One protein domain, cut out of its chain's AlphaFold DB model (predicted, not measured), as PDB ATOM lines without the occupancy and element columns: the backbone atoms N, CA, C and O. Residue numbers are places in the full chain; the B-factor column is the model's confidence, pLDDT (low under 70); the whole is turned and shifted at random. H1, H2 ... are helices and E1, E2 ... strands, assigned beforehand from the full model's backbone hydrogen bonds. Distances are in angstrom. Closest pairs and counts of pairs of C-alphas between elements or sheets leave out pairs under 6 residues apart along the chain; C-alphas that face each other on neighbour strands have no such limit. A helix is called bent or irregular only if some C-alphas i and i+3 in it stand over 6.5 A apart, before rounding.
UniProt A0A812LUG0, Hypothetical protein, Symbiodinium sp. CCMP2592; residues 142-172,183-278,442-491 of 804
ATOM      1  N   ASP A 142     -30.008  13.634 -20.163       84.19
ATOM      2  CA  ASP A 142     -30.878  13.806 -18.993       84.19
ATOM      3  C   ASP A 142     -30.092  13.916 -17.678       84.19
ATOM      4  O   ASP A 142     -30.261  14.863 -16.905       84.19
ATOM      5  N   SER A 143     -29.183  12.967 -17.432       86.88
ATOM      6  CA  SER A 143     -28.389  12.913 -16.200       86.88
ATOM      7  C   SER A 143     -27.389  14.066 -16.104       86.88
ATOM      8  O   SER A 143     -27.194  14.612 -15.015       86.88
ATOM      9  N   MET A 144     -26.799  14.493 -17.226       88.06
ATOM     10  CA  MET A 144     -25.844  15.600 -17.244       88.06
ATOM     11  C   MET A 144     -26.534  16.962 -17.105       88.06
ATOM     12  O   MET A 144     -26.017  17.811 -16.381       88.06
ATOM     13  N   LEU A 145     -27.713  17.171 -17.711       88.06
ATOM     14  CA  LEU A 145     -28.521  18.381 -17.487       88.06
ATOM     15  C   LEU A 145     -28.861  18.539 -16.001       88.06
ATOM     16  O   LEU A 145     -28.564  19.577 -15.405       88.06
ATOM     17  N   VAL A 146     -29.408  17.488 -15.381       89.06
ATOM     18  CA  VAL A 146     -29.740  17.487 -13.948       89.06
ATOM     19  C   VAL A 146     -28.486  17.690 -13.092       89.06
ATOM     20  O   VAL A 146     -28.496  18.532 -12.195       89.06
ATOM     21  N   GLY A 147     -27.383  16.996 -13.388       89.50
ATOM     22  CA  GLY A 147     -26.113  17.143 -12.672       89.50
ATOM     23  C   GLY A 147     -25.542  18.565 -12.724       89.50
ATOM     24  O   GLY A 147     -25.159  19.114 -11.689       89.50
ATOM     25  N   CYS A 148     -25.548  19.200 -13.899       90.38
ATOM     26  CA  CYS A 148     -25.075  20.575 -14.076       90.38
ATOM     27  C   CYS A 148     -25.967  21.587 -13.336       90.38
ATOM     28  O   CYS A 148     -25.452  22.481 -12.661       90.38
ATOM     29  N   ILE A 149     -27.295  21.428 -13.403       88.88
ATOM     30  CA  ILE A 149     -28.251  22.281 -12.677       88.88
ATOM     31  C   ILE A 149     -28.062  22.136 -11.160       88.88
ATOM     32  O   ILE A 149     -27.999  23.141 -10.452       88.88
ATOM     33  N   LEU A 150     -27.912  20.906 -10.654       90.62
ATOM     34  CA  LEU A 150     -27.656  20.644  -9.235       90.62
ATOM     35  C   LEU A 150     -26.322  21.241  -8.766       90.62
ATOM     36  O   LEU A 150     -26.266  21.784  -7.662       90.62
ATOM     37  N   LEU A 151     -25.268  21.197  -9.590       87.00
ATOM     38  CA  LEU A 151     -23.979  21.810  -9.261       87.00
ATOM     39  C   LEU A 151     -24.081  23.342  -9.181       87.00
ATOM     40  O   LEU A 151     -23.623  23.931  -8.203       87.00
ATOM     41  N   LEU A 152     -24.726  23.990 -10.157       88.06
ATOM     42  CA  LEU A 152     -24.936  25.444 -10.141       88.06
ATOM     43  C   LEU A 152     -25.811  25.879  -8.950       88.06
ATOM     44  O   LEU A 152     -25.480  26.842  -8.255       88.06
ATOM     45  N   ALA A 153     -26.880  25.132  -8.653       88.75
ATOM     46  CA  ALA A 153     -27.729  25.366  -7.484       88.75
ATOM     47  C   ALA A 153     -26.966  25.177  -6.159       88.75
ATOM     48  O   ALA A 153     -27.154  25.955  -5.219       88.75
ATOM     49  N   PHE A 154     -26.068  24.189  -6.084       85.12
ATOM     50  CA  PHE A 154     -25.191  23.981  -4.934       85.12
ATOM     51  C   PHE A 154     -24.208  25.144  -4.746       85.12
ATOM     52  O   PHE A 154     -24.087  25.650  -3.632       85.12
ATOM     53  N   VAL A 155     -23.552  25.620  -5.811       83.25
ATOM     54  CA  VAL A 155     -22.615  26.761  -5.751       83.25
ATOM     55  C   VAL A 155     -23.325  28.035  -5.278       83.25
ATOM     56  O   VAL A 155     -22.835  28.732  -4.388       83.25
ATOM     57  N   TRP A 156     -24.529  28.294  -5.790       87.19
ATOM     58  CA  TRP A 156     -25.387  29.392  -5.338       87.19
ATOM     59  C   TRP A 156     -25.797  29.258  -3.860       87.19
ATOM     60  O   TRP A 156     -25.778  30.240  -3.110       87.19
ATOM     61  N   LEU A 157     -26.133  28.043  -3.406       86.06
ATOM     62  CA  LEU A 157     -26.474  27.770  -2.008       86.06
ATOM     63  C   LEU A 157     -25.256  27.922  -1.083       86.06
ATOM     64  O   LEU A 157     -25.393  28.469   0.013       86.06
ATOM     65  N   ALA A 158     -24.071  27.497  -1.527       77.00
ATOM     66  CA  ALA A 158     -22.812  27.670  -0.814       77.00
ATOM     67  C   ALA A 158     -22.489  29.162  -0.638       77.00
ATOM     68  O   ALA A 158     -22.301  29.606   0.495       77.00
ATOM     69  N   ARG A 159     -22.570  29.966  -1.711       81.50
ATOM     70  CA  ARG A 159     -22.402  31.430  -1.643       81.50
ATOM     71  C   ARG A 159     -23.424  32.083  -0.707       81.50
ATOM     72  O   ARG A 159     -23.055  32.892   0.143       81.50
ATOM     73  N   ARG A 160     -24.708  31.700  -0.786       82.81
ATOM     74  CA  ARG A 160     -25.750  32.173   0.154       82.81
ATOM     75  C   ARG A 160     -25.476  31.773   1.604       82.81
ATOM     76  O   ARG A 160     -25.826  32.525   2.512       82.81
ATOM     77  N   THR A 161     -24.870  30.614   1.837       77.38
ATOM     78  CA  THR A 161     -24.519  30.139   3.181       77.38
ATOM     79  C   THR A 161     -23.317  30.904   3.731       77.38
ATOM     80  O   THR A 161     -23.397  31.391   4.854       77.38
ATOM     81  N   ALA A 162     -22.275  31.125   2.923       68.38
ATOM     82  CA  ALA A 162     -21.140  31.981   3.270       68.38
ATOM     83  C   ALA A 162     -21.593  33.412   3.617       68.38
ATOM     84  O   ALA A 162     -21.250  33.921   4.681       68.38
ATOM     85  N   LEU A 163     -22.465  34.016   2.799       70.81
ATOM     86  CA  LEU A 163     -23.077  35.325   3.076       70.81
ATOM     87  C   LEU A 163     -23.841  35.363   4.408       70.81
ATOM     88  O   LEU A 163     -23.742  36.339   5.148       70.81
ATOM     89  N   ARG A 164     -24.606  34.313   4.734       79.00
ATOM     90  CA  ARG A 164     -25.333  34.215   6.012       79.00
ATOM     91  C   ARG A 164     -24.393  34.046   7.204       79.00
ATOM     92  O   ARG A 164     -24.645  34.644   8.241       79.00
ATOM     93  N   LEU A 165     -23.342  33.236   7.073       66.81
ATOM     94  CA  LEU A 165     -22.342  33.040   8.126       66.81
ATOM     95  C   LEU A 165     -21.554  34.325   8.387       66.81
ATOM     96  O   LEU A 165     -21.363  34.683   9.544       66.81
ATOM     97  N   HIS A 166     -21.171  35.041   7.331       63.97
ATOM     98  CA  HIS A 166     -20.503  36.334   7.430       63.97
ATOM     99  C   HIS A 166     -21.397  37.391   8.105       63.97
ATOM    100  O   HIS A 166     -20.962  38.001   9.076       63.97
ATOM    101  N   ARG A 167     -22.669  37.526   7.690       70.50
ATOM    102  CA  ARG A 167     -23.636  38.411   8.372       70.50
ATOM    103  C   ARG A 167     -23.784  38.073   9.855       70.50
ATOM    104  O   ARG A 167     -23.641  38.960  10.677       70.50
ATOM    105  N   LYS A 168     -23.928  36.790  10.208       69.25
ATOM    106  CA  LYS A 168     -23.994  36.361  11.616       69.25
ATOM    107  C   LYS A 168     -22.761  36.735  12.447       69.25
ATOM    108  O   LYS A 168     -22.913  36.944  13.643       69.25
ATOM    109  N   HIS A 169     -21.564  36.790  11.853       57.56
ATOM    110  CA  HIS A 169     -20.366  37.263  12.559       57.56
ATOM    111  C   HIS A 169     -20.398  38.787  12.756       57.56
ATOM    112  O   HIS A 169     -20.045  39.262  13.834       57.56
ATOM    113  N   LEU A 170     -20.871  39.553  11.763       58.62
ATOM    114  CA  LEU A 170     -21.064  41.008  11.881       58.62
ATOM    115  C   LEU A 170     -22.142  41.370  12.918       58.62
ATOM    116  O   LEU A 170     -21.899  42.208  13.782       58.62
ATOM    117  N   ASP A 171     -23.283  40.671  12.899       64.44
ATOM    118  CA  ASP A 171     -24.387  40.840  13.860       64.44
ATOM    119  C   ASP A 171     -23.928  40.605  15.319       64.44
ATOM    120  O   ASP A 171     -24.518  41.133  16.259       64.44
ATOM    121  N   GLN A 172     -22.873  39.804  15.521       54.31
ATOM    122  CA  GLN A 172     -22.268  39.528  16.830       54.31
ATOM    123  C   GLN A 172     -21.197  40.548  17.254       54.31
ATOM    124  O   GLN A 172     -20.798  40.535  18.416       54.31
ATOM    125  N   PRO A 183     -19.436  42.060   0.741       55.19
ATOM    126  CA  PRO A 183     -18.007  41.993   0.489       55.19
ATOM    127  C   PRO A 183     -17.737  41.428  -0.901       55.19
ATOM    128  O   PRO A 183     -18.323  40.430  -1.329       55.19
ATOM    129  N   HIS A 184     -16.811  42.087  -1.582       55.66
ATOM    130  CA  HIS A 184     -16.464  41.923  -2.985       55.66
ATOM    131  C   HIS A 184     -16.361  40.458  -3.461       55.66
ATOM    132  O   HIS A 184     -16.978  40.097  -4.463       55.66
ATOM    133  N   GLY A 185     -15.704  39.572  -2.703       55.72
ATOM    134  CA  GLY A 185     -15.570  38.142  -3.034       55.72
ATOM    135  C   GLY A 185     -16.840  37.274  -2.898       55.72
ATOM    136  O   GLY A 185     -16.830  36.119  -3.324       55.72
ATOM    137  N   LEU A 186     -17.930  37.797  -2.322       62.41
ATOM    138  CA  LEU A 186     -19.242  37.133  -2.207       62.41
ATOM    139  C   LEU A 186     -20.317  37.760  -3.122       62.41
ATOM    140  O   LEU A 186     -21.511  37.432  -3.014       62.41
ATOM    141  N   SER A 187     -19.888  38.636  -4.038       68.94
ATOM    142  CA  SER A 187     -20.709  39.244  -5.086       68.94
ATOM    143  C   SER A 187     -21.543  38.195  -5.848       68.94
ATOM    144  O   SER A 187     -21.094  37.065  -6.067       68.94
ATOM    145  N   PRO A 188     -22.787  38.513  -6.248       76.00
ATOM    146  CA  PRO A 188     -23.570  37.615  -7.086       76.00
ATOM    147  C   PRO A 188     -22.947  37.464  -8.477       76.00
ATOM    148  O   PRO A 188     -22.573  38.450  -9.107       76.00
ATOM    149  N   GLY A 189     -22.874  36.227  -8.969       78.06
ATOM    150  CA  GLY A 189     -22.409  35.905 -10.317       78.06
ATOM    151  C   GLY A 189     -20.958  35.433 -10.374       78.06
ATOM    152  O   GLY A 189     -20.650  34.584 -11.200       78.06
ATOM    153  N   SER A 190     -20.078  35.890  -9.481       76.62
ATOM    154  CA  SER A 190     -18.646  35.550  -9.541       76.62
ATOM    155  C   SER A 190     -18.355  34.071  -9.255       76.62
ATOM    156  O   SER A 190     -17.481  33.468  -9.880       76.62
ATOM    157  N   TRP A 191     -19.084  33.454  -8.322       79.12
ATOM    158  CA  TRP A 191     -18.988  32.017  -8.037       79.12
ATOM    159  C   TRP A 191     -19.699  31.213  -9.129       79.12
ATOM    160  O   TRP A 191     -19.182  30.209  -9.617       79.12
ATOM    161  N   GLU A 192     -20.874  31.693  -9.534       86.31
ATOM    162  CA  GLU A 192     -21.721  31.064 -10.537       86.31
ATOM    163  C   GLU A 192     -21.057  31.029 -11.932       86.31
ATOM    164  O   GLU A 192     -21.151  30.005 -12.602       86.31
ATOM    165  N   LEU A 193     -20.310  32.064 -12.349       85.75
ATOM    166  CA  LEU A 193     -19.539  32.054 -13.601       85.75
ATOM    167  C   LEU A 193     -18.340  31.099 -13.549       85.75
ATOM    168  O   LEU A 193     -18.126  30.351 -14.500       85.75
ATOM    169  N   ARG A 194     -17.580  31.037 -12.446       83.75
ATOM    170  CA  ARG A 194     -16.491  30.041 -12.331       83.75
ATOM    171  C   ARG A 194     -17.026  28.617 -12.457       83.75
ATOM    172  O   ARG A 194     -16.461  27.818 -13.197       83.75
ATOM    173  N   ALA A 195     -18.157  28.330 -11.811       86.94
ATOM    174  CA  ALA A 195     -18.853  27.057 -11.957       86.94
ATOM    175  C   ALA A 195     -19.394  26.836 -13.381       86.94
ATOM    176  O   ALA A 195     -19.316  25.717 -13.886       86.94
ATOM    177  N   LEU A 196     -19.871  27.886 -14.063       90.25
ATOM    178  CA  LEU A 196     -20.301  27.814 -15.463       90.25
ATOM    179  C   LEU A 196     -19.170  27.328 -16.380       90.25
ATOM    180  O   LEU A 196     -19.407  26.472 -17.225       90.25
ATOM    181  N   GLY A 197     -17.935  27.791 -16.158       86.94
ATOM    182  CA  GLY A 197     -16.743  27.334 -16.887       86.94
ATOM    183  C   GLY A 197     -16.348  25.865 -16.656       86.94
ATOM    184  O   GLY A 197     -15.522  25.348 -17.403       86.94
ATOM    185  N   LEU A 198     -16.937  25.187 -15.660       87.12
ATOM    186  CA  LEU A 198     -16.789  23.740 -15.432       87.12
ATOM    187  C   LEU A 198     -17.904  22.916 -16.098       87.12
ATOM    188  O   LEU A 198     -17.714  21.731 -16.360       87.12
ATOM    189  N   VAL A 199     -19.077  23.519 -16.336       91.75
ATOM    190  CA  VAL A 199     -20.259  22.822 -16.880       91.75
ATOM    191  C   VAL A 199     -20.604  23.205 -18.315       91.75
ATOM    192  O   VAL A 199     -21.445  22.547 -18.915       91.75
ATOM    193  N   ALA A 200     -19.979  24.224 -18.905       93.94
ATOM    194  CA  ALA A 200     -20.367  24.727 -20.222       93.94
ATOM    195  C   ALA A 200     -20.259  23.675 -21.336       93.94
ATOM    196  O   ALA A 200     -21.217  23.508 -22.091       93.94
ATOM    197  N   PHE A 201     -19.150  22.929 -21.408       94.31
ATOM    198  CA  PHE A 201     -18.997  21.825 -22.365       94.31
ATOM    199  C   PHE A 201     -20.079  20.735 -22.210       94.31
ATOM    200  O   PHE A 201     -20.815  20.498 -23.176       94.31
ATOM    201  N   PRO A 202     -20.239  20.081 -21.039       93.31
ATOM    202  CA  PRO A 202     -21.219  19.009 -20.893       93.31
ATOM    203  C   PRO A 202     -22.662  19.513 -21.022       93.31
ATOM    204  O   PRO A 202     -23.498  18.808 -21.585       93.31
ATOM    205  N   LEU A 203     -22.953  20.740 -20.574       93.62
ATOM    206  CA  LEU A 203     -24.272  21.359 -20.676       93.62
ATOM    207  C   LEU A 203     -24.637  21.689 -22.133       93.62
ATOM    208  O   LEU A 203     -25.757  21.400 -22.558       93.62
ATOM    209  N   ALA A 204     -23.698  22.219 -22.925       94.88
ATOM    210  CA  ALA A 204     -23.895  22.436 -24.358       94.88
ATOM    211  C   ALA A 204     -24.046  21.106 -25.119       94.88
ATOM    212  O   ALA A 204     -24.954  20.973 -25.941       94.88
ATOM    213  N   ALA A 205     -23.230  20.093 -24.804       92.88
ATOM    214  CA  ALA A 205     -23.324  18.766 -25.414       92.88
ATOM    215  C   ALA A 205     -24.656  18.062 -25.114       92.88
ATOM    216  O   ALA A 205     -25.263  17.485 -26.019       92.88
ATOM    217  N   ALA A 206     -25.120  18.112 -23.864       92.12
ATOM    218  CA  ALA A 206     -26.395  17.542 -23.439       92.12
ATOM    219  C   ALA A 206     -27.587  18.270 -24.084       92.12
ATOM    220  O   ALA A 206     -28.452  17.627 -24.677       92.12
ATOM    221  N   SER A 207     -27.582  19.607 -24.057       92.19
ATOM    222  CA  SER A 207     -28.629  20.431 -24.680       92.19
ATOM    223  C   SER A 207     -28.727  20.179 -26.185       92.19
ATOM    224  O   SER A 207     -29.819  20.030 -26.727       92.19
ATOM    225  N   THR A 208     -27.593  20.068 -26.876       91.25
ATOM    226  CA  THR A 208     -27.577  19.831 -28.327       91.25
ATOM    227  C   THR A 208     -28.086  18.436 -28.691       91.25
ATOM    228  O   THR A 208     -28.828  18.305 -29.657       91.25
ATOM    229  N   GLN A 209     -27.757  17.406 -27.899       89.12
ATOM    230  CA  GLN A 209     -28.330  16.063 -28.071       89.12
ATOM    231  C   GLN A 209     -29.852  16.082 -27.883       89.12
ATOM    232  O   GLN A 209     -30.573  15.573 -28.734       89.12
ATOM    233  N   LEU A 210     -30.344  16.738 -26.826       88.12
ATOM    234  CA  LEU A 210     -31.778  16.867 -26.547       88.12
ATOM    235  C   LEU A 210     -32.527  17.666 -27.635       88.12
ATOM    236  O   LEU A 210     -33.648  17.319 -27.999       88.12
ATOM    237  N   ALA A 211     -31.896  18.701 -28.202       87.44
ATOM    238  CA  ALA A 211     -32.446  19.494 -29.307       87.44
ATOM    239  C   ALA A 211     -32.474  18.748 -30.650       87.44
ATOM    240  O   ALA A 211     -33.185  19.166 -31.559       87.44
ATOM    241  N   ALA A 212     -31.687  17.682 -30.794       83.75
ATOM    242  CA  ALA A 212     -31.599  16.879 -32.010       83.75
ATOM    243  C   ALA A 212     -32.309  15.516 -31.883       83.75
ATOM    244  O   ALA A 212     -32.535  14.851 -32.890       83.75
ATOM    245  N   SER A 213     -32.724  15.113 -30.677       80.00
ATOM    246  CA  SER A 213     -33.514  13.899 -30.419       80.00
ATOM    247  C   SER A 213     -35.035  14.117 -30.484       80.00
ATOM    248  O   SER A 213     -35.787  13.328 -29.910       80.00
ATOM    249  N   LEU A 214     -35.497  15.179 -31.157       72.44
ATOM    250  CA  LEU A 214     -36.908  15.599 -31.202       72.44
ATOM    251  C   LEU A 214     -37.847  14.477 -31.658       72.44
ATOM    252  O   LEU A 214     -38.886  14.268 -31.043       72.44
ATOM    253  N   ASP A 215     -37.442  13.696 -32.659       68.19
ATOM    254  CA  ASP A 215     -38.256  12.615 -33.235       68.19
ATOM    255  C   ASP A 215     -38.499  11.425 -32.282       68.19
ATOM    256  O   ASP A 215     -39.200  10.480 -32.644       68.19
ATOM    257  N   ARG A 216     -37.893  11.416 -31.084       69.31
ATOM    258  CA  ARG A 216     -37.957  10.295 -30.124       69.31
ATOM    259  C   ARG A 216     -38.509  10.659 -28.745       69.31
ATOM    260  O   ARG A 216     -38.602   9.773 -27.902       69.31
ATOM    261  N   ALA A 217     -38.827  11.927 -28.489       68.75
ATOM    262  CA  ALA A 217     -39.242  12.392 -27.168       68.75
ATOM    263  C   ALA A 217     -40.742  12.720 -27.123       68.75
ATOM    264  O   ALA A 217     -41.212  13.568 -27.881       68.75
ATOM    265  N   ASP A 218     -41.462  12.152 -26.149       71.25
ATOM    266  CA  ASP A 218     -42.894  12.418 -25.901       71.25
ATOM    267  C   ASP A 218     -43.212  13.912 -25.675       71.25
ATOM    268  O   ASP A 218     -44.355  14.351 -25.792       71.25
ATOM    269  N   SER A 219     -42.193  14.714 -25.350       73.81
ATOM    270  CA  SER A 219     -42.268  16.165 -25.156       73.81
ATOM    271  C   SER A 219     -41.198  16.928 -25.955       73.81
ATOM    272  O   SER A 219     -40.617  17.896 -25.467       73.81
ATOM    273  N   ALA A 220     -40.961  16.527 -27.212       75.56
ATOM    274  CA  ALA A 220     -39.987  17.127 -28.137       75.56
ATOM    275  C   ALA A 220     -39.904  18.669 -28.085       75.56
ATOM    276  O   ALA A 220     -38.816  19.233 -27.981       75.56
ATOM    277  N   LEU A 221     -41.049  19.362 -28.089       81.88
ATOM    278  CA  LEU A 221     -41.105  20.827 -28.032       81.88
ATOM    279  C   LEU A 221     -40.565  21.403 -26.709       81.88
ATOM    280  O   LEU A 221     -39.910  22.442 -26.722       81.88
ATOM    281  N   ALA A 222     -40.782  20.728 -25.577       80.19
ATOM    282  CA  ALA A 222     -40.209  21.134 -24.295       80.19
ATOM    283  C   ALA A 222     -38.685  20.924 -24.278       80.19
ATOM    284  O   ALA A 222     -37.956  21.817 -23.849       80.19
ATOM    285  N   GLY A 223     -38.207  19.793 -24.813       82.62
ATOM    286  CA  GLY A 223     -36.776  19.523 -24.991       82.62
ATOM    287  C   GLY A 223     -36.087  20.586 -25.848       82.62
ATOM    288  O   GLY A 223     -35.084  21.159 -25.424       82.62
ATOM    289  N   LEU A 224     -36.676  20.932 -26.999       85.06
ATOM    290  CA  LEU A 224     -36.185  22.000 -27.871       85.06
ATOM    291  C   LEU A 224     -36.082  23.341 -27.137       85.06
ATOM    292  O   LEU A 224     -35.019  23.956 -27.137       85.06
ATOM    293  N   VAL A 225     -37.166  23.780 -26.486       88.62
ATOM    294  CA  VAL A 225     -37.212  25.071 -25.781       88.62
ATOM    295  C   VAL A 225     -36.168  25.129 -24.666       88.62
ATOM    296  O   VAL A 225     -35.432  26.112 -24.583       88.62
ATOM    297  N   VAL A 226     -36.050  24.080 -23.844       88.31
ATOM    298  CA  VAL A 226     -35.042  24.005 -22.773       88.31
ATOM    299  C   VAL A 226     -33.629  24.098 -23.351       88.31
ATOM    300  O   VAL A 226     -32.836  24.926 -22.900       88.31
ATOM    301  N   SER A 227     -33.324  23.323 -24.390       88.88
ATOM    302  CA  SER A 227     -32.010  23.337 -25.030       88.88
ATOM    303  C   SER A 227     -31.669  24.672 -25.685       88.88
ATOM    304  O   SER A 227     -30.554  25.166 -25.511       88.88
ATOM    305  N   THR A 228     -32.611  25.295 -26.401       91.62
ATOM    306  CA  THR A 228     -32.411  26.621 -26.995       91.62
ATOM    307  C   THR A 228     -32.157  27.666 -25.912       91.62
ATOM    308  O   THR A 228     -31.192  28.418 -26.022       91.62
ATOM    309  N   VAL A 229     -32.943  27.682 -24.828       94.56
ATOM    310  CA  VAL A 229     -32.743  28.613 -23.702       94.56
ATOM    311  C   VAL A 229     -31.355  28.444 -23.077       94.56
ATOM    312  O   VAL A 229     -30.671  29.439 -22.841       94.56
ATOM    313  N   ILE A 230     -30.901  27.206 -22.860       93.38
ATOM    314  CA  ILE A 230     -29.584  26.921 -22.274       93.38
ATOM    315  C   ILE A 230     -28.439  27.345 -23.208       93.38
ATOM    316  O   ILE A 230     -27.495  28.000 -22.762       93.38
ATOM    317  N   LEU A 231     -28.516  27.026 -24.503       93.12
ATOM    318  CA  LEU A 231     -27.486  27.396 -25.481       93.12
ATOM    319  C   LEU A 231     -27.422  28.917 -25.700       93.12
ATOM    320  O   LEU A 231     -26.328  29.491 -25.738       93.12
ATOM    321  N   CYS A 232     -28.577  29.588 -25.764       95.00
ATOM    322  CA  CYS A 232     -28.662  31.046 -25.805       95.00
ATOM    323  C   CYS A 232     -28.086  31.677 -24.532       95.00
ATOM    324  O   CYS A 232     -27.334  32.644 -24.633       95.00
ATOM    325  N   PHE A 233     -28.369  31.121 -23.347       94.75
ATOM    326  CA  PHE A 233     -27.780  31.587 -22.090       94.75
ATOM    327  C   PHE A 233     -26.250  31.470 -22.101       94.75
ATOM    328  O   PHE A 233     -25.572  32.463 -21.843       94.75
ATOM    329  N   LEU A 234     -25.703  30.301 -22.453       94.44
ATOM    330  CA  LEU A 234     -24.255  30.063 -22.514       94.44
ATOM    331  C   LEU A 234     -23.551  31.024 -23.483       94.44
ATOM    332  O   LEU A 234     -22.566  31.667 -23.117       94.44
ATOM    333  N   THR A 235     -24.097  31.174 -24.691       92.88
ATOM    334  CA  THR A 235     -23.564  32.097 -25.706       92.88
ATOM    335  C   THR A 235     -23.646  33.551 -25.237       92.88
ATOM    336  O   THR A 235     -22.691  34.309 -25.391       92.88
ATOM    337  N   ASN A 236     -24.757  33.943 -24.607       94.88
ATOM    338  CA  ASN A 236     -24.933  35.291 -24.077       94.88
ATOM    339  C   ASN A 236     -23.939  35.599 -22.943       94.88
ATOM    340  O   ASN A 236     -23.359  36.679 -22.943       94.88
ATOM    341  N   GLN A 237     -23.667  34.662 -22.024       93.31
ATOM    342  CA  GLN A 237     -22.648  34.868 -20.980       93.31
ATOM    343  C   GLN A 237     -21.248  35.078 -21.573       93.31
ATOM    344  O   GLN A 237     -20.526  35.965 -21.121       93.31
ATOM    345  N   ALA A 238     -20.880  34.327 -22.617       91.31
ATOM    346  CA  ALA A 238     -19.615  34.534 -23.322       91.31
ATOM    347  C   ALA A 238     -19.544  35.926 -23.979       91.31
ATOM    348  O   ALA A 238     -18.587  36.667 -23.753       91.31
ATOM    349  N   VAL A 239     -20.576  36.320 -24.737       93.88
ATOM    350  CA  VAL A 239     -20.641  37.630 -25.414       93.88
ATOM    351  C   VAL A 239     -20.624  38.794 -24.419       93.88
ATOM    352  O   VAL A 239     -19.925  39.781 -24.648       93.88
ATOM    353  N   LEU A 240     -21.358  38.693 -23.308       94.00
ATOM    354  CA  LEU A 240     -21.369  39.724 -22.272       94.00
ATOM    355  C   LEU A 240     -20.009  39.844 -21.574       94.00
ATOM    356  O   LEU A 240     -19.546  40.963 -21.369       94.00
ATOM    357  N   ALA A 241     -19.334  38.726 -21.285       91.44
ATOM    358  CA  ALA A 241     -17.984  38.742 -20.727       91.44
ATOM    359  C   ALA A 241     -16.957  39.364 -21.695       91.44
ATOM    360  O   ALA A 241     -16.125  40.157 -21.259       91.44
ATOM    361  N   PHE A 242     -17.042  39.082 -23.003       93.44
ATOM    362  CA  PHE A 242     -16.212  39.760 -24.010       93.44
ATOM    363  C   PHE A 242     -16.470  41.271 -24.054       93.44
ATOM    364  O   PHE A 242     -15.515  42.040 -24.013       93.44
ATOM    365  N   ARG A 243     -17.739  41.705 -24.104       93.50
ATOM    366  CA  ARG A 243     -18.105  43.136 -24.118       93.50
ATOM    367  C   ARG A 243     -17.617  43.867 -22.871       93.50
ATOM    368  O   ARG A 243     -17.028  44.935 -22.987       93.50
ATOM    369  N   PHE A 244     -17.828  43.269 -21.701       92.00
ATOM    370  CA  PHE A 244     -17.372  43.811 -20.427       92.00
ATOM    371  C   PHE A 244     -15.844  43.946 -20.378       92.00
ATOM    372  O   PHE A 244     -15.344  45.002 -20.003       92.00
ATOM    373  N   LEU A 245     -15.091  42.921 -20.798       90.12
ATOM    374  CA  LEU A 245     -13.627  43.007 -20.843       90.12
ATOM    375  C   LEU A 245     -13.127  44.047 -21.843       90.12
ATOM    376  O   LEU A 245     -12.174  44.751 -21.532       90.12
ATOM    377  N   HIS A 246     -13.766  44.161 -23.010       90.88
ATOM    378  CA  HIS A 246     -13.441  45.180 -24.008       90.88
ATOM    379  C   HIS A 246     -13.573  46.574 -23.399       90.88
ATOM    380  O   HIS A 246     -12.583  47.289 -23.300       90.88
ATOM    381  N   GLN A 247     -14.753  46.885 -22.857       89.44
ATOM    382  CA  GLN A 247     -15.033  48.155 -22.198       89.44
ATOM    383  C   GLN A 247     -14.034  48.452 -21.067       89.44
ATOM    384  O   GLN A 247     -13.386  49.493 -21.062       89.44
ATOM    385  N   VAL A 248     -13.862  47.525 -20.122       83.06
ATOM    386  CA  VAL A 248     -13.043  47.745 -18.920       83.06
ATOM    387  C   VAL A 248     -11.544  47.879 -19.229       83.06
ATOM    388  O   VAL A 248     -10.831  48.569 -18.496       83.06
ATOM    389  N   LEU A 249     -11.054  47.243 -20.299       82.62
ATOM    390  CA  LEU A 249      -9.659  47.353 -20.736       82.62
ATOM    391  C   LEU A 249      -9.416  48.573 -21.639       82.62
ATOM    392  O   LEU A 249      -8.364  49.190 -21.509       82.62
ATOM    393  N   GLU A 250     -10.368  48.952 -22.499       83.94
ATOM    394  CA  GLU A 250     -10.290  50.174 -23.321       83.94
ATOM    395  C   GLU A 250     -10.375  51.449 -22.481       83.94
ATOM    396  O   GLU A 250      -9.556  52.349 -22.645       83.94
ATOM    397  N   GLU A 251     -11.305  51.504 -21.523       80.62
ATOM    398  CA  GLU A 251     -11.383  52.589 -20.535       80.62
ATOM    399  C   GLU A 251     -10.133  52.644 -19.632       80.62
ATOM    400  O   GLU A 251      -9.914  53.612 -18.902       80.62
ATOM    401  N   GLY A 252      -9.322  51.578 -19.617       74.06
ATOM    402  CA  GLY A 252      -8.241  51.394 -18.656       74.06
ATOM    403  C   GLY A 252      -8.740  51.344 -17.208       74.06
ATOM    404  O   GLY A 252      -7.967  51.629 -16.292       74.06
ATOM    405  N   SER A 253     -10.019  51.015 -16.995       70.88
ATOM    406  CA  SER A 253     -10.665  50.917 -15.682       70.88
ATOM    407  C   SER A 253     -10.065  49.784 -14.832       70.88
ATOM    408  O   SER A 253     -10.063  49.874 -13.610       70.88
ATOM    409  N   VAL A 254      -9.480  48.755 -15.456       70.75
ATOM    410  CA  VAL A 254      -8.640  47.747 -14.783       70.75
ATOM    411  C   VAL A 254      -7.232  47.757 -15.378       70.75
ATOM    412  O   VAL A 254      -7.052  47.627 -16.587       70.75
ATOM    413  N   THR A 255      -6.219  47.849 -14.518       68.44
ATOM    414  CA  THR A 255      -4.798  47.768 -14.886       68.44
ATOM    415  C   THR A 255      -4.160  46.461 -14.456       68.44
ATOM    416  O   THR A 255      -4.475  45.911 -13.405       68.44
ATOM    417  N   ARG A 256      -3.199  45.990 -15.254       69.69
ATOM    418  CA  ARG A 256      -2.329  44.877 -14.883       69.69
ATOM    419  C   ARG A 256      -1.101  45.413 -14.154       69.69
ATOM    420  O   ARG A 256      -0.298  46.122 -14.755       69.69
ATOM    421  N   THR A 257      -0.952  45.055 -12.887       58.69
ATOM    422  CA  THR A 257       0.111  45.562 -12.011       58.69
ATOM    423  C   THR A 257       1.081  44.431 -11.675       58.69
ATOM    424  O   THR A 257       0.631  43.376 -11.218       58.69
ATOM    425  N   PRO A 258       2.399  44.597 -11.895       53.19
ATOM    426  CA  PRO A 258       3.376  43.589 -11.516       53.19
ATOM    427  C   PRO A 258       3.470  43.469  -9.997       53.19
ATOM    428  O   PRO A 258       3.527  44.465  -9.277       53.19
ATOM    429  N   LEU A 259       3.516  42.231  -9.519       49.22
ATOM    430  CA  LEU A 259       3.786  41.935  -8.124       49.22
ATOM    431  C   LEU A 259       5.295  42.020  -7.857       49.22
ATOM    432  O   LEU A 259       6.096  41.583  -8.694       49.22
ATOM    433  N   PRO A 260       5.713  42.539  -6.692       39.34
ATOM    434  CA  PRO A 260       7.124  42.580  -6.338       39.34
ATOM    435  C   PRO A 260       7.734  41.178  -6.226       39.34
ATOM    436  O   PRO A 260       7.036  40.179  -6.065       39.34
ATOM    437  N   THR A 261       9.062  41.089  -6.324       46.06
ATOM    438  CA  THR A 261       9.837  39.826  -6.294       46.06
ATOM    439  C   THR A 261       9.495  38.801  -7.395       46.06
ATOM    440  O   THR A 261       9.851  37.633  -7.289       46.06
ATOM    441  N   GLY A 262       8.862  39.225  -8.499       46.97
ATOM    442  CA  GLY A 262       8.695  38.392  -9.704       46.97
ATOM    443  C   GLY A 262       7.621  37.304  -9.600       46.97
ATOM    444  O   GLY A 262       7.595  36.381 -10.411       46.97
ATOM    445  N   LEU A 263       6.725  37.421  -8.621       47.22
ATOM    446  CA  LEU A 263       5.690  36.431  -8.298       47.22
ATOM    447  C   LEU A 263       4.567  36.344  -9.327       47.22
ATOM    448  O   LEU A 263       3.784  35.398  -9.291       47.22
ATOM    449  N   GLY A 264       4.465  37.344 -10.200       55.84
ATOM    450  CA  GLY A 264       3.357  37.473 -11.125       55.84
ATOM    451  C   GLY A 264       2.926  38.915 -11.349       55.84
ATOM    452  O   GLY A 264       3.678  39.864 -11.117       55.84
ATOM    453  N   GLN A 265       1.701  39.063 -11.827       61.56
ATOM    454  CA  GLN A 265       1.026  40.303 -12.166       61.56
ATOM    455  C   GLN A 265      -0.476  40.095 -11.958       61.56
ATOM    456  O   GLN A 265      -1.056  39.144 -12.476       61.56
ATOM    457  N   VAL A 266      -1.124  41.020 -11.260       65.00
ATOM    458  CA  VAL A 266      -2.556  40.939 -10.936       65.00
ATOM    459  C   VAL A 266      -3.350  42.022 -11.652       65.00
ATOM    460  O   VAL A 266      -2.817  43.075 -11.999       65.00
ATOM    461  N   PHE A 267      -4.635  41.758 -11.877       70.12
ATOM    462  CA  PHE A 267      -5.571  42.732 -12.428       70.12
ATOM    463  C   PHE A 267      -6.244  43.510 -11.297       70.12
ATOM    464  O   PHE A 267      -6.986  42.953 -10.490       70.12
ATOM    465  N   ILE A 268      -5.960  44.807 -11.259       63.72
ATOM    466  CA  ILE A 268      -6.369  45.747 -10.220       63.72
ATOM    467  C   ILE A 268      -7.353  46.737 -10.833       63.72
ATOM    468  O   ILE A 268      -7.072  47.337 -11.870       63.72
ATOM    469  N   ASP A 269      -8.493  46.917 -10.178       67.44
ATOM    470  CA  ASP A 269      -9.465  47.958 -10.511       67.44
ATOM    471  C   ASP A 269      -8.880  49.328 -10.136       67.44
ATOM    472  O   ASP A 269      -8.539  49.555  -8.975       67.44
ATOM    473  N   ARG A 270      -8.743  50.242 -11.107       60.03
ATOM    474  CA  ARG A 270      -8.186  51.585 -10.872       60.03
ATOM    475  C   ARG A 270      -9.033  52.422  -9.914       60.03
ATOM    476  O   ARG A 270      -8.517  53.397  -9.381       60.03
ATOM    477  N   ARG A 271     -10.305  52.063  -9.710       55.16
ATOM    478  CA  ARG A 271     -11.217  52.737  -8.774       55.16
ATOM    479  C   ARG A 271     -11.095  52.207  -7.336       55.16
ATOM    480  O   ARG A 271     -11.802  52.681  -6.459       55.16
ATOM    481  N   CYS A 272     -10.212  51.235  -7.085       52.72
ATOM    482  CA  CYS A 272      -9.872  50.760  -5.742       52.72
ATOM    483  C   CYS A 272      -8.685  51.577  -5.192       52.72
ATOM    484  O   CYS A 272      -7.522  51.215  -5.384       52.72
ATOM    485  N   ASP A 273      -8.968  52.693  -4.514       41.41
ATOM    486  CA  ASP A 273      -7.947  53.631  -4.008       41.41
ATOM    487  C   ASP A 273      -6.997  53.053  -2.940       41.41
ATOM    488  O   ASP A 273      -5.945  53.634  -2.668       41.41
ATOM    489  N   GLU A 274      -7.307  51.883  -2.377       42.12
ATOM    490  CA  GLU A 274      -6.538  51.202  -1.322       42.12
ATOM    491  C   GLU A 274      -5.046  51.002  -1.671       42.12
ATOM    492  O   GLU A 274      -4.187  50.963  -0.791       42.12
ATOM    493  N   LEU A 275      -4.697  50.946  -2.961       38.56
ATOM    494  CA  LEU A 275      -3.309  50.835  -3.425       38.56
ATOM    495  C   LEU A 275      -2.519  52.141  -3.453       38.56
ATOM    496  O   LEU A 275      -1.291  52.083  -3.452       38.56
ATOM    497  N   ARG A 276      -3.176  53.305  -3.428       33.50
ATOM    498  CA  ARG A 276      -2.490  54.594  -3.227       33.50
ATOM    499  C   ARG A 276      -2.017  54.768  -1.779       33.50
ATOM    500  O   ARG A 276      -1.109  55.556  -1.537       33.50
ATOM    501  N   ALA A 277      -2.598  54.019  -0.837       32.88
ATOM    502  CA  ALA A 277      -2.203  54.000   0.572       32.88
ATOM    503  C   ALA A 277      -1.085  52.986   0.892       32.88
ATOM    504  O   ALA A 277      -0.454  53.080   1.946       32.88
ATOM    505  N   LEU A 278      -0.803  52.027   0.000       33.12
ATOM    506  CA  LEU A 278       0.299  51.081   0.184       33.12
ATOM    507  C   LEU A 278       1.656  51.781  -0.051       33.12
ATOM    508  O   LEU A 278       1.836  52.434  -1.081       33.12
ATOM    509  N   SER A 442      -7.818  40.178  -2.350       38.38
ATOM    510  CA  SER A 442      -9.171  40.596  -2.772       38.38
ATOM    511  C   SER A 442      -9.669  41.918  -2.157       38.38
ATOM    512  O   SER A 442     -10.853  42.226  -2.259       38.38
ATOM    513  N   GLN A 443      -8.808  42.651  -1.454       40.59
ATOM    514  CA  GLN A 443      -8.964  44.081  -1.152       40.59
ATOM    515  C   GLN A 443      -8.244  44.924  -2.226       40.59
ATOM    516  O   GLN A 443      -8.633  46.038  -2.527       40.59
ATOM    517  N   LEU A 444      -7.306  44.317  -2.969       46.66
ATOM    518  CA  LEU A 444      -6.784  44.862  -4.232       46.66
ATOM    519  C   LEU A 444      -7.770  44.692  -5.413       46.66
ATOM    520  O   LEU A 444      -7.435  45.017  -6.555       46.66
ATOM    521  N   THR A 445      -8.965  44.135  -5.170       51.19
ATOM    522  CA  THR A 445      -9.999  43.909  -6.191       51.19
ATOM    523  C   THR A 445     -11.224  44.770  -5.929       51.19
ATOM    524  O   THR A 445     -12.036  44.437  -5.064       51.19
ATOM    525  N   GLY A 446     -11.373  45.834  -6.716       57.25
ATOM    526  CA  GLY A 446     -12.552  46.690  -6.692       57.25
ATOM    527  C   GLY A 446     -13.766  46.066  -7.378       57.25
ATOM    528  O   GLY A 446     -13.750  44.925  -7.851       57.25
ATOM    529  N   LYS A 447     -14.835  46.861  -7.453       68.94
ATOM    530  CA  LYS A 447     -16.172  46.488  -7.942       68.94
ATOM    531  C   LYS A 447     -16.169  45.785  -9.307       68.94
ATOM    532  O   LYS A 447     -17.018  44.920  -9.532       68.94
ATOM    533  N   LEU A 448     -15.228  46.110 -10.199       72.19
ATOM    534  CA  LEU A 448     -15.091  45.475 -11.512       72.19
ATOM    535  C   LEU A 448     -14.367  44.127 -11.436       72.19
ATOM    536  O   LEU A 448     -14.874  43.136 -11.967       72.19
ATOM    537  N   SER A 449     -13.209  44.057 -10.766       68.69
ATOM    538  CA  SER A 449     -12.402  42.827 -10.722       68.69
ATOM    539  C   SER A 449     -12.908  41.783  -9.725       68.69
ATOM    540  O   SER A 449     -12.608  40.599  -9.870       68.69
ATOM    541  N   SER A 450     -13.758  42.182  -8.776       66.31
ATOM    542  CA  SER A 450     -14.451  41.290  -7.840       66.31
ATOM    543  C   SER A 450     -15.928  41.038  -8.179       66.31
ATOM    544  O   SER A 450     -16.600  40.268  -7.486       66.31
ATOM    545  N   GLY A 451     -16.476  41.751  -9.165       74.12
ATOM    546  CA  GLY A 451     -17.896  41.723  -9.517       74.12
ATOM    547  C   GLY A 451     -18.321  40.433 -10.221       74.12
ATOM    548  O   GLY A 451     -17.640  39.410 -10.163       74.12
ATOM    549  N   GLN A 452     -19.445  40.483 -10.941       81.44
ATOM    550  CA  GLN A 452     -19.991  39.339 -11.687       81.44
ATOM    551  C   GLN A 452     -18.922  38.606 -12.522       81.44
ATOM    552  O   GLN A 452     -18.858  37.381 -12.484       81.44
ATOM    553  N   TYR A 453     -18.053  39.349 -13.217       84.75
ATOM    554  CA  TYR A 453     -17.016  38.819 -14.111       84.75
ATOM    555  C   TYR A 453     -15.645  38.595 -13.448       84.75
ATOM    556  O   TYR A 453     -14.646  38.471 -14.152       84.75
ATOM    557  N   ALA A 454     -15.572  38.471 -12.116       77.38
ATOM    558  CA  ALA A 454     -14.311  38.201 -11.408       77.38
ATOM    559  C   ALA A 454     -13.563  36.946 -11.901       77.38
ATOM    560  O   ALA A 454     -12.346  36.873 -11.786       77.38
ATOM    561  N   ALA A 455     -14.272  35.979 -12.499       75.88
ATOM    562  CA  ALA A 455     -13.679  34.803 -13.146       75.88
ATOM    563  C   ALA A 455     -12.684  35.152 -14.278       75.88
ATOM    564  O   ALA A 455     -11.777  34.378 -14.574       75.88
ATOM    565  N   CYS A 456     -12.828  36.324 -14.905       82.69
ATOM    566  CA  CYS A 456     -11.894  36.830 -15.911       82.69
ATOM    567  C   CYS A 456     -10.610  37.416 -15.296       82.69
ATOM    568  O   CYS A 456      -9.617  37.568 -15.996       82.69
ATOM    569  N   PHE A 457     -10.614  37.747 -14.006       74.19
ATOM    570  CA  PHE A 457      -9.494  38.375 -13.295       74.19
ATOM    571  C   PHE A 457      -8.952  37.482 -12.174       74.19
ATOM    572  O   PHE A 457      -8.339  37.965 -11.223       74.19
ATOM    573  N   ASP A 458      -9.192  36.172 -12.277       71.06
ATOM    574  CA  ASP A 458      -8.772  35.207 -11.271       71.06
ATOM    575  C   ASP A 458      -7.262  35.236 -11.043       71.06
ATOM    576  O   ASP A 458      -6.467  35.449 -11.962       71.06
ATOM    577  N   TRP A 459      -6.872  35.006  -9.794       59.31
ATOM    578  CA  TRP A 459      -5.490  35.122  -9.351       59.31
ATOM    579  C   TRP A 459      -4.541  34.233 -10.165       59.31
ATOM    580  O   TRP A 459      -4.830  33.064 -10.411       59.31
ATOM    581  N   GLY A 460      -3.420  34.802 -10.615       64.25
ATOM    582  CA  GLY A 460      -2.504  34.137 -11.542       64.25
ATOM    583  C   GLY A 460      -2.994  34.062 -12.997       64.25
ATOM    584  O   GLY A 460      -2.361  33.386 -13.803       64.25
ATOM    585  N   THR A 461      -4.087  34.725 -13.389       72.00
ATOM    586  CA  THR A 461      -4.464  34.868 -14.807       72.00
ATOM    587  C   THR A 461      -3.581  35.927 -15.472       72.00
ATOM    588  O   THR A 461      -3.541  37.070 -15.029       72.00
ATOM    589  N   LYS A 462      -2.903  35.590 -16.578       75.81
ATOM    590  CA  LYS A 462      -2.110  36.555 -17.374       75.81
ATOM    591  C   LYS A 462      -2.929  37.306 -18.425       75.81
ATOM    592  O   LYS A 462      -2.536  38.396 -18.836       75.81
ATOM    593  N   SER A 463      -4.016  36.706 -18.904       83.81
ATOM    594  CA  SER A 463      -4.859  37.239 -19.977       83.81
ATOM    595  C   SER A 463      -6.329  37.090 -19.591       83.81
ATOM    596  O   SER A 463      -6.805  35.954 -19.518       83.81
ATOM    597  N   PRO A 464      -7.072  38.186 -19.356       84.56
ATOM    598  CA  PRO A 464      -8.426  38.094 -18.823       84.56
ATOM    599  C   PRO A 464      -9.401  37.525 -19.861       84.56
ATOM    600  O   PRO A 464     -10.362  36.837 -19.528       84.56
ATOM    601  N   TRP A 465      -9.064  37.701 -21.143       87.75
ATOM    602  CA  TRP A 465      -9.712  37.082 -22.296       87.75
ATOM    603  C   TRP A 465      -9.713  35.553 -22.264       87.75
ATOM    604  O   TRP A 465     -10.529  34.940 -22.949       87.75
ATOM    605  N   ARG A 466      -8.831  34.913 -21.480       87.06
ATOM    606  CA  ARG A 466      -8.779  33.450 -21.388       87.06
ATOM    607  C   ARG A 466     -10.123  32.871 -20.956       87.06
ATOM    608  O   ARG A 466     -10.568  31.927 -21.595       87.06
ATOM    609  N   TRP A 467     -10.771  33.413 -19.923       88.06
ATOM    610  CA  TRP A 467     -12.025  32.836 -19.424       88.06
ATOM    611  C   TRP A 467     -13.156  32.826 -20.477       88.06
ATOM    612  O   TRP A 467     -13.684  31.742 -20.737       88.06
ATOM    613  N   PRO A 468     -13.505  33.940 -21.159       91.44
ATOM    614  CA  PRO A 468     -14.542  33.905 -22.192       91.44
ATOM    615  C   PRO A 468     -14.127  33.143 -23.463       91.44
ATOM    616  O   PRO A 468     -14.997  32.559 -24.112       91.44
ATOM    617  N   VAL A 469     -12.834  33.076 -23.810       91.25
ATOM    618  CA  VAL A 469     -12.340  32.217 -24.910       91.25
ATOM    619  C   VAL A 469     -12.516  30.733 -24.572       91.25
ATOM    620  O   VAL A 469     -13.051  29.988 -25.389       91.25
ATOM    621  N   ASP A 470     -12.123  30.312 -23.368       88.81
ATOM    622  CA  ASP A 470     -12.244  28.933 -22.871       88.81
ATOM    623  C   ASP A 470     -13.724  28.519 -22.753       88.81
ATOM    624  O   ASP A 470     -14.119  27.463 -23.244       88.81
ATOM    625  N   LEU A 471     -14.585  29.406 -22.233       91.94
ATOM    626  CA  LEU A 471     -16.040  29.216 -22.236       91.94
ATOM    627  C   LEU A 471     -16.585  29.024 -23.661       91.94
ATOM    628  O   LEU A 471     -17.327  28.078 -23.916       91.94
ATOM    629  N   SER A 472     -16.219  29.903 -24.598       93.25
ATOM    630  CA  SER A 472     -16.707  29.842 -25.983       93.25
ATOM    631  C   SER A 472     -16.254  28.568 -26.694       93.25
ATOM    632  O   SER A 472     -17.044  27.933 -27.393       93.25
ATOM    633  N   ALA A 473     -15.002  28.162 -26.473       91.81
ATOM    634  CA  ALA A 473     -14.439  26.918 -26.976       91.81
ATOM    635  C   ALA A 473     -15.193  25.693 -26.442       91.81
ATOM    636  O   ALA A 473     -15.575  24.822 -27.222       91.81
ATOM    637  N   GLN A 474     -15.467  25.649 -25.136       92.88
ATOM    638  CA  GLN A 474     -16.255  24.588 -24.513       92.88
ATOM    639  C   GLN A 474     -17.688  24.517 -25.062       92.88
ATOM    640  O   GLN A 474     -18.162  23.426 -25.377       92.88
ATOM    641  N   VAL A 475     -18.372  25.657 -25.221       94.12
ATOM    642  CA  VAL A 475     -19.729  25.707 -25.797       94.12
ATOM    643  C   VAL A 475     -19.720  25.209 -27.244       94.12
ATOM    644  O   VAL A 475     -20.527  24.349 -27.598       94.12
ATOM    645  N   PHE A 476     -18.778  25.682 -28.066       93.31
ATOM    646  CA  PHE A 476     -18.610  25.242 -29.453       93.31
ATOM    647  C   PHE A 476     -18.321  23.737 -29.561       93.31
ATOM    648  O   PHE A 476     -18.932  23.040 -30.369       93.31
ATOM    649  N   LEU A 477     -17.435  23.209 -28.714       92.12
ATOM    650  CA  LEU A 477     -17.112  21.784 -28.684       92.12
ATOM    651  C   LEU A 477     -18.269  20.924 -28.171       92.12
ATOM    652  O   LEU A 477     -18.447  19.803 -28.645       92.12
ATOM    653  N   GLY A 478     -19.078  21.447 -27.248       93.00
ATOM    654  CA  GLY A 478     -20.304  20.794 -26.806       93.00
ATOM    655  C   GLY A 478     -21.342  20.723 -27.927       93.00
ATOM    656  O   GLY A 478     -21.863  19.642 -28.201       93.00
ATOM    657  N   LEU A 479     -21.579  21.836 -28.635       91.69
ATOM    658  CA  LEU A 479     -22.419  21.886 -29.841       91.69
ATOM    659  C   LEU A 479     -21.953  20.855 -30.884       91.69
ATOM    660  O   LEU A 479     -22.740  20.015 -31.320       91.69
ATOM    661  N   TRP A 480     -20.662  20.872 -31.235       91.00
ATOM    662  CA  TRP A 480     -20.058  19.913 -32.163       91.00
ATOM    663  C   TRP A 480     -20.304  18.468 -31.721       91.00
ATOM    664  O   TRP A 480     -20.881  17.685 -32.476       91.00
ATOM    665  N   LEU A 481     -19.944  18.116 -30.482       88.94
ATOM    666  CA  LEU A 481     -20.092  16.754 -29.976       88.94
ATOM    667  C   LEU A 481     -21.559  16.297 -29.961       88.94
ATOM    668  O   LEU A 481     -21.849  15.140 -30.271       88.94
ATOM    669  N   GLY A 482     -22.483  17.186 -29.595       88.12
ATOM    670  CA  GLY A 482     -23.897  16.851 -29.496       88.12
ATOM    671  C   GLY A 482     -24.556  16.623 -30.857       88.12
ATOM    672  O   GLY A 482     -25.244  15.614 -31.030       88.12
ATOM    673  N   LEU A 483     -24.269  17.474 -31.851       86.56
ATOM    674  CA  LEU A 483     -24.656  17.237 -33.251       86.56
ATOM    675  C   LEU A 483     -24.128  15.878 -33.728       86.56
ATOM    676  O   LEU A 483     -24.860  15.049 -34.266       86.56
ATOM    677  N   GLN A 484     -22.857  15.623 -33.440       83.12
ATOM    678  CA  GLN A 484     -22.145  14.428 -33.860       83.12
ATOM    679  C   GLN A 484     -22.603  13.121 -33.189       83.12
ATOM    680  O   GLN A 484     -22.393  12.045 -33.755       83.12
ATOM    681  N   ARG A 485     -23.209  13.183 -31.997       81.00
ATOM    682  CA  ARG A 485     -23.833  12.031 -31.316       81.00
ATOM    683  C   ARG A 485     -25.269  11.772 -31.755       81.00
ATOM    684  O   ARG A 485     -25.709  10.628 -31.735       81.00
ATOM    685  N   SER A 486     -25.965  12.814 -32.196       76.56
ATOM    686  CA  SER A 486     -27.342  12.725 -32.701       76.56
ATOM    687  C   SER A 486     -27.419  12.061 -34.086       76.56
ATOM    688  O   SER A 486     -28.473  11.595 -34.510       76.56
ATOM    689  N   GLY A 487     -26.264  11.922 -34.747       61.69
ATOM    690  CA  GLY A 487     -26.051  11.045 -35.893       61.69
ATOM    691  C   GLY A 487     -26.306  11.702 -37.249       61.69
ATOM    692  O   GLY A 487     -26.898  12.774 -37.368       61.69
ATOM    693  N   ARG A 488     -25.896  10.997 -38.313       53.97
ATOM    694  CA  ARG A 488     -26.056  11.395 -39.731       53.97
ATOM    695  C   ARG A 488     -27.516  11.539 -40.207       53.97
ATOM    696  O   ARG A 488     -27.745  11.739 -41.392       53.97
ATOM    697  N   GLN A 489     -28.497  11.415 -39.311       52.34
ATOM    698  CA  GLN A 489     -29.914  11.627 -39.616       52.34
ATOM    699  C   GLN A 489     -30.256  13.123 -39.735       52.34
ATOM    700  O   GLN A 489     -31.116  13.475 -40.532       52.34
ATOM    701  N   VAL A 490     -29.552  14.001 -39.005       56.91
ATOM    702  CA  VAL A 490     -29.830  15.454 -38.985       56.91
ATOM    703  C   VAL A 490     -29.076  16.221 -40.082       56.91
ATOM    704  O   VAL A 490     -29.564  17.227 -40.590       56.91
ATOM    705  N   LEU A 491     -27.880  15.761 -40.459       67.31
ATOM    706  CA  LEU A 491     -26.984  16.452 -41.393       67.31
ATOM    707  C   LEU A 491     -26.571  15.528 -42.551       67.31
ATOM    708  O   LEU A 491     -26.050  14.439 -42.291       67.31
TER     709      LEU A 491
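What this domain is: This is residues 142 to 172, 183 to 278 and 442 to 491 of the 804 residues of the protein "Hypothetical protein" of Symbiodinium sp. CCMP2592 (UniProt A0A812LUG0). Three helical pieces, H2b, H3 and H5, pack side by side as a bundle, up and down, each running against the one before it in the chain. H1 packs on the bent helix H2 with its first part and then splays away, and its far end, with residues 167 to 172, sticks out; past the end of H3 lies a small strand hairpin, E1 and E2, while short H4 packs on H2a and H5. The printed part has 177 residues, mostly helix by class, in the order H1, H2, H3, E1, E2, H4, H5, with E1 and E2 an antiparallel sheet of two. The whole is loose, with a radius of gyration of the C-alphas of 19.5 A, and elongated, spanning 64 by 41 by 26 A.

Where its parts are: Find C-alpha 142 at (-30.878, 13.806, -18.993); from there H1 runs 43.0 A to residue 171. Next comes H2, residues 190 to 212, assigned as one helix by its hydrogen bonds but bent: C-alphas 198 and 201 are 7.5 A apart. Its arms are H2a, residues 190 to 198, and H2b, residues 201 to 212, at a steep tilt of 66 degrees. H3 begins at C-alpha 220, (-39.987, 17.127, -28.137), and runs 44.7 A to residue 250. E1 is residues 254 to 258, E2 residues 265 to 269, and H4 residues 454 to 457. H5, residues 466 to 486, runs 30.0 A and ends at C-alpha 486, (-27.342, 12.725, -32.701).

How they stand to each other: Begin at the hub, H2, which touches four other helices. H2b touches H5, with the C-alphas of Ala 205 and Gly 478 closest at 3.9 A, the same way at a shallow tilt of 34 degrees, only just short of steep. H2b and H3 form a helical hairpin, closest at the C-alphas of Ser 207 and Ser 227, 4.5 A. H3 touches H5 with residues 231 to 242 alone, closest at the C-alphas of Ala 238 and Pro 468, 5.2 A, opposite ways at a shallow tilt of 21 degrees. H1 touches H2a with residues 151 to 159 alone, closest at the C-alphas of Leu 152 and Glu 192, 6.5 A; H1 and H3 are apart. H4 touches H2a, closest at the C-alphas of Ser 190 and Ala 454, 5.4 A. In the hairpin E1 and E2, N 255 and O 268 are 2.8 A apart, within hydrogen-bond range. Every O i to N i+4 pair is within hydrogen-bond range in H1, H2b, H3 and H5; in H2a 3 of 5 are, and H4 is too short for such a pair.

The domain as a whole: The C-alphas farthest apart, of Ala 277 and Gln 489, are 64.6 A apart. Two cuts remove residues 173 to 182, a gap of 17.1 A between C-alphas 172 and 183, and 279 to 441, a gap of 14.4 A between C-alphas 278 and 442. Of the links that are printed whole, none is long. Mean pLDDT of the printed part is 76.8, with 54 residues under 70, among them 268 to 278.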